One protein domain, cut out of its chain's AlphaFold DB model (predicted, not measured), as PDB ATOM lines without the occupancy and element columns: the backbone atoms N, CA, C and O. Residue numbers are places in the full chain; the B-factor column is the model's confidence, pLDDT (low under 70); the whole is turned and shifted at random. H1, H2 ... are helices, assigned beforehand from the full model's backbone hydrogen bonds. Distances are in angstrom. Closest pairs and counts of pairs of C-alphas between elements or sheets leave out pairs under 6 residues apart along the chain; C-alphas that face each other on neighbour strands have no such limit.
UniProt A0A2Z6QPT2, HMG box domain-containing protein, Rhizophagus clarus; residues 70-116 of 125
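This is residues 70 to 116 of the 125 residues of the protein "HMG box domain-containing protein" of Rhizophagus clarus (UniProt A0A2Z6QPT2). The model is an open V of two helices: the shorter H1 and the longer H2 meet near their ends at a tight turn, and their far ends spread apart. Residues 70 to 77, which hold no named element, lead into H1 at the end of it that is far from H2. The printed part has 47 residues with two named helices, H1 then H2, and no named strand; its class is all helix. It is extended, with a radius of gyration of the C-alphas of 15.0 A and spans of 41 by 25 by 16 A.

After residues 70 to 77, H1 covers residues 78 to 91, 20.0 A from first to last C-alpha, beginning at C-alpha 78 (173.552, 203.214, 72.945). H2 covers residues 94 to 115, 31.3 A long, ending at C-alpha 115 (164.656, 233.929, 71.513).

Leu 92 and Pro 93 form the tight link from H1 to H2. The two helices are apart, but only just: their closest C-alphas are 8.1 A apart. Residues 98 to 116, of which 98 to 115 belong to H2, stand free. In H1 and H2 every O i to N i+4 pair is within hydrogen-bond range.

The C-alphas farthest apart, those of Asn 75 and Asp 116, are 41.5 A apart. The printed part has no cut. Residues 70 to 74 and residue 116 have pLDDT under 70.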
ATOM      1  N   GLY A  70     175.714 207.288  81.981       67.69
ATOM      2  CA  GLY A  70     176.935 207.431  81.182       67.69
ATOM      3  C   GLY A  70     178.214 207.451  82.021       67.69
ATOM      4  O   GLY A  70     179.279 207.102  81.510       67.69
ATOM      5  N   GLU A  71     178.118 207.808  83.304       66.38
ATOM      6  CA  GLU A  71     179.229 207.697  84.253       66.38
ATOM      7  C   GLU A  71     179.501 206.232  84.633       66.38
ATOM      8  O   GLU A  71     180.660 205.826  84.714       66.38
ATOM      9  N   HIS A  72     178.446 205.421  84.748       65.00
ATOM     10  CA  HIS A  72     178.493 204.029  85.212       65.00
ATOM     11  C   HIS A  72     178.586 202.984  84.082       65.00
ATOM     12  O   HIS A  72     179.142 201.902  84.253       65.00
ATOM     13  N   CYS A  73     178.076 203.303  82.893       64.94
ATOM     14  CA  CYS A  73     177.794 202.350  81.817       64.94
ATOM     15  C   CYS A  73     178.484 202.724  80.490       64.94
ATOM     16  O   CYS A  73     177.894 202.581  79.417       64.94
ATOM     17  N   LYS A  74     179.752 203.167  80.529       67.94
ATOM     18  CA  LYS A  74     180.528 203.555  79.324       67.94
ATOM     19  C   LYS A  74     180.668 202.458  78.260       67.94
ATOM     20  O   LYS A  74     180.895 202.776  77.097       67.94
ATOM     21  N   ASN A  75     180.520 201.191  78.641       72.25
ATOM     22  CA  ASN A  75     180.774 200.043  77.767       72.25
ATOM     23  C   ASN A  75     179.525 199.524  77.033       72.25
ATOM     24  O   ASN A  75     179.630 198.592  76.237       72.25
ATOM     25  N   PHE A  76     178.342 200.094  77.283       71.56
ATOM     26  CA  PHE A  76     177.098 199.568  76.720       71.56
ATOM     27  C   PHE A  76     176.729 200.234  75.388       71.56
ATOM     28  O   PHE A  76     176.801 201.460  75.265       71.56
ATOM     29  N   PRO A  77     176.252 199.463  74.390       79.88
ATOM     30  CA  PRO A  77     175.796 200.048  73.140       79.88
ATOM     31  C   PRO A  77     174.608 201.005  73.373       79.88
ATOM     32  O   PRO A  77     173.644 200.636  74.055       79.88
ATOM     33  N   PRO A  78     174.596 202.200  72.743       77.94
ATOM     34  CA  PRO A  78     173.552 203.214  72.945       77.94
ATOM     35  C   PRO A  78     172.120 202.730  72.674       77.94
ATOM     36  O   PRO A  78     171.150 203.275  73.215       77.94
ATOM     37  N   VAL A  79     171.975 201.705  71.829       82.88
ATOM     38  CA  VAL A  79     170.689 201.088  71.481       82.88
ATOM     39  C   VAL A  79     170.052 200.417  72.701       82.88
ATOM     40  O   VAL A  79     168.861 200.619  72.943       82.88
ATOM     41  N   TYR A  80     170.830 199.680  73.501       81.88
ATOM     42  CA  TYR A  80     170.328 199.001  74.702       81.88
ATOM     43  C   TYR A  80     169.935 200.001  75.783       81.88
ATOM     44  O   TYR A  80     168.831 199.921  76.317       81.88
ATOM     45  N   ILE A  81     170.773 201.017  76.007       82.25
ATOM     46  CA  ILE A  81     170.482 202.115  76.936       82.25
ATOM     47  C   ILE A  81     169.177 202.818  76.543       82.25
ATOM     48  O   ILE A  81     168.316 203.075  77.379       82.25
ATOM     49  N   THR A  82     168.982 203.093  75.252       84.81
ATOM     50  CA  THR A  82     167.769 203.774  74.784       84.81
ATOM     51  C   THR A  82     166.519 202.913  74.983       84.81
ATOM     52  O   THR A  82     165.509 203.434  75.456       84.81
ATOM     53  N   LYS A  83     166.575 201.610  74.673       86.69
ATOM     54  CA  LYS A  83     165.457 200.679  74.920       86.69
ATOM     55  C   LYS A  83     165.108 200.608  76.409       86.69
ATOM     56  O   LYS A  83     163.939 200.743  76.766       86.69
ATOM     57  N   PHE A  84     166.125 200.492  77.260       86.06
ATOM     58  CA  PHE A  84     165.975 200.476  78.712       86.06
ATOM     59  C   PHE A  84     165.305 201.752  79.243       86.06
ATOM     60  O   PHE A  84     164.321 201.687  79.974       86.06
ATOM     61  N   ILE A  85     165.768 202.928  78.808       87.31
ATOM     62  CA  ILE A  85     165.184 204.218  79.205       87.31
ATOM     63  C   ILE A  85     163.714 204.319  78.785       87.31
ATOM     64  O   ILE A  85     162.892 204.821  79.548       87.31
ATOM     65  N   VAL A  86     163.359 203.853  77.582       90.25
ATOM     66  CA  VAL A  86     161.961 203.853  77.120       90.25
ATOM     67  C   VAL A  86     161.091 202.981  78.022       90.25
ATOM     68  O   VAL A  86     159.988 203.392  78.379       90.25
ATOM     69  N   GLN A  87     161.580 201.802  78.403       89.56
ATOM     70  CA  GLN A  87     160.872 200.920  79.322       89.56
ATOM     71  C   GLN A  87     160.702 201.574  80.698       89.56
ATOM     72  O   GLN A  87     159.577 201.681  81.183       89.56
ATOM     73  N   LYS A  88     161.775 202.126  81.275       87.06
ATOM     74  CA  LYS A  88     161.706 202.816  82.571       87.06
ATOM     75  C   LYS A  88     160.782 204.019  82.553       87.06
ATOM     76  O   LYS A  88     160.011 204.213  83.484       87.06
ATOM     77  N   TRP A  89     160.770 204.783  81.464       89.44
ATOM     78  CA  TRP A  89     159.805 205.864  81.304       89.44
ATOM     79  C   TRP A  89     158.360 205.366  81.359       89.44
ATOM     80  O   TRP A  89     157.511 206.036  81.937       89.44
ATOM     81  N   LYS A  90     158.047 204.199  80.784       89.62
ATOM     82  CA  LYS A  90     156.695 203.628  80.859       89.62
ATOM     83  C   LYS A  90     156.338 203.211  82.286       89.62
ATOM     84  O   LYS A  90     155.240 203.546  82.716       89.62
ATOM     85  N   GLU A  91     157.275 202.589  82.998       88.25
ATOM     86  CA  GLU A  91     157.124 202.112  84.384       88.25
ATOM     87  C   GLU A  91     157.010 203.244  85.420       88.25
ATOM     88  O   GLU A  91     156.461 203.032  86.497       88.25
ATOM     89  N   LEU A  92     157.491 204.455  85.110       83.44
ATOM     90  CA  LEU A  92     157.417 205.583  86.040       83.44
ATOM     91  C   LEU A  92     155.971 205.953  86.418       83.44
ATOM     92  O   LEU A  92     155.098 206.003  85.539       83.44
ATOM     93  N   PRO A  93     155.726 206.313  87.691       86.94
ATOM     94  CA  PRO A  93     154.421 206.774  88.132       86.94
ATOM     95  C   PRO A  93     154.072 208.141  87.518       86.94
ATOM     96  O   PRO A  93     154.929 208.882  87.016       86.94
ATOM     97  N   SER A  94     152.773 208.446  87.472       86.19
ATOM     98  CA  SER A  94     152.242 209.628  86.785       86.19
ATOM     99  C   SER A  94     152.717 210.940  87.403       86.19
ATOM    100  O   SER A  94     153.006 211.873  86.661       86.19
ATOM    101  N   ASP A  95     152.870 210.988  88.723       83.94
ATOM    102  CA  ASP A  95     153.359 212.149  89.473       83.94
ATOM    103  C   ASP A  95     154.792 212.533  89.057       83.94
ATOM    104  O   ASP A  95     155.108 213.704  88.856       83.94
ATOM    105  N   VAL A  96     155.667 211.546  88.843       81.50
ATOM    106  CA  VAL A  96     157.035 211.783  88.364       81.50
ATOM    107  C   VAL A  96     157.008 212.302  86.929       81.50
ATOM    108  O   VAL A  96     157.717 213.252  86.587       81.50
ATOM    109  N   LYS A  97     156.182 211.697  86.069       84.94
ATOM    110  CA  LYS A  97     156.019 212.136  84.674       84.94
ATOM    111  C   LYS A  97     155.495 213.567  84.592       84.94
ATOM    112  O   LYS A  97     155.923 214.308  83.706       84.94
ATOM    113  N   GLU A  98     154.592 213.948  85.489       87.06
ATOM    114  CA  GLU A  98     154.046 215.299  85.597       87.06
ATOM    115  C   GLU A  98     155.129 216.314  85.960       87.06
ATOM    116  O   GLU A  98     155.298 217.293  85.239       87.06
ATOM    117  N   ARG A  99     155.991 216.012  86.936       83.81
ATOM    118  CA  ARG A  99     157.155 216.861  87.246       83.81
ATOM    119  C   ARG A  99     158.073 217.070  86.035       83.81
ATOM    120  O   ARG A  99     158.505 218.186  85.756       83.81
ATOM    121  N   TYR A 100     158.341 216.028  85.241       84.75
ATOM    122  CA  TYR A 100     159.102 216.192  83.992       84.75
ATOM    123  C   TYR A 100     158.361 217.024  82.931       84.75
ATOM    124  O   TYR A 100     159.012 217.694  82.122       84.75
ATOM    125  N   ARG A 101     157.021 217.009  82.915       87.19
ATOM    126  CA  ARG A 101     156.221 217.913  82.071       87.19
ATOM    127  C   ARG A 101     156.349 219.356  82.539       87.19
ATOM    128  O   ARG A 101     156.580 220.212  81.695       87.19
ATOM    129  N   GLU A 102     156.281 219.621  83.838       86.62
ATOM    130  CA  GLU A 102     156.491 220.963  84.395       86.62
ATOM    131  C   GLU A 102     157.873 221.510  84.022       86.62
ATOM    132  O   GLU A 102     157.980 222.627  83.524       86.62
ATOM    133  N   ILE A 103     158.928 220.694  84.132       83.44
ATOM    134  CA  ILE A 103     160.283 221.093  83.710       83.44
ATOM    135  C   ILE A 103     160.330 221.403  82.204       83.44
ATOM    136  O   ILE A 103     161.032 222.326  81.790       83.44
ATOM    137  N   SER A 104     159.596 220.649  81.379       85.00
ATOM    138  CA  SER A 104     159.486 220.899  79.934       85.00
ATOM    139  C   SER A 104     158.783 222.223  79.631       85.00
ATOM    140  O   SER A 104     159.250 222.969  78.774       85.00
ATOM    141  N   ILE A 105     157.723 222.551  80.374       86.50
ATOM    142  CA  ILE A 105     157.007 223.830  80.267       86.50
ATOM    143  C   ILE A 105     157.906 224.987  80.717       86.50
ATOM    144  O   ILE A 105     157.995 226.003  80.031       86.50
ATOM    145  N   ASP A 106     158.612 224.833  81.838       84.19
ATOM    146  CA  ASP A 106     159.574 225.825  82.326       84.19
ATOM    147  C   ASP A 106     160.706 226.053  81.314       84.19
ATOM    148  O   ASP A 106     161.130 227.189  81.096       84.19
ATOM    149  N   PHE A 107     161.182 224.979  80.671       81.62
ATOM    150  CA  PHE A 107     162.175 225.062  79.599       81.62
ATOM    151  C   PHE A 107     161.662 225.900  78.438       81.62
ATOM    152  O   PHE A 107     162.381 226.767  77.946       81.62
ATOM    153  N   ASP A 108     160.448 225.605  77.981       83.06
ATOM    154  CA  ASP A 108     159.834 226.289  76.854       83.06
ATOM    155  C   ASP A 108     159.705 227.786  77.140       83.06
ATOM    156  O   ASP A 108     160.245 228.594  76.393       83.06
ATOM    157  N   LYS A 109     159.163 228.152  78.311       82.06
ATOM    158  CA  LYS A 109     159.095 229.549  78.773       82.06
ATOM    159  C   LYS A 109     160.467 230.224  78.770       82.06
ATOM    160  O   LYS A 109     160.621 231.306  78.207       82.06
ATOM    161  N   TYR A 110     161.475 229.590  79.375       79.62
ATOM    162  CA  TYR A 110     162.843 230.118  79.400       79.62
ATOM    163  C   TYR A 110     163.402 230.328  77.986       79.62
ATOM    164  O   TYR A 110     164.043 231.343  77.710       79.62
ATOM    165  N   TYR A 111     163.153 229.377  77.083       76.56
ATOM    166  CA  TYR A 111     163.602 229.459  75.702       76.56
ATOM    167  C   TYR A 111     162.904 230.590  74.945       76.56
ATOM    168  O   TYR A 111     163.596 231.406  74.338       76.56
ATOM    169  N   SER A 112     161.576 230.695  75.051       77.31
ATOM    170  CA  SER A 112     160.786 231.771  74.446       77.31
ATOM    171  C   SER A 112     161.295 233.143  74.876       77.31
ATOM    172  O   SER A 112     161.584 233.968  74.017       77.31
ATOM    173  N   HIS A 113     161.524 233.360  76.178       74.50
ATOM    174  CA  HIS A 113     162.078 234.620  76.687       74.50
ATOM    175  C   HIS A 113     163.466 234.956  76.129       74.50
ATOM    176  O   HIS A 113     163.828 236.127  76.036       74.50
ATOM    177  N   ARG A 114     164.266 233.944  75.782       72.19
ATOM    178  CA  ARG A 114     165.614 234.134  75.241       72.19
ATOM    179  C   ARG A 114     165.610 234.409  73.737       72.19
ATOM    180  O   ARG A 114     166.474 235.146  73.269       72.19
ATOM    181  N   THR A 115     164.714 233.781  72.977       71.12
ATOM    182  CA  THR A 115     164.656 233.929  71.513       71.12
ATOM    183  C   THR A 115     163.771 235.068  71.044       71.12
ATOM    184  O   THR A 115     164.046 235.639  69.995       71.12
ATOM    185  N   ASP A 116     162.730 235.377  71.807       67.75
ATOM    186  CA  ASP A 116     161.793 236.461  71.549       67.75
ATOM    187  C   ASP A 116     161.577 237.216  72.870       67.75
ATOM    188  O   ASP A 116     160.592 236.991  73.583       67.75
TER     189      ASP A 116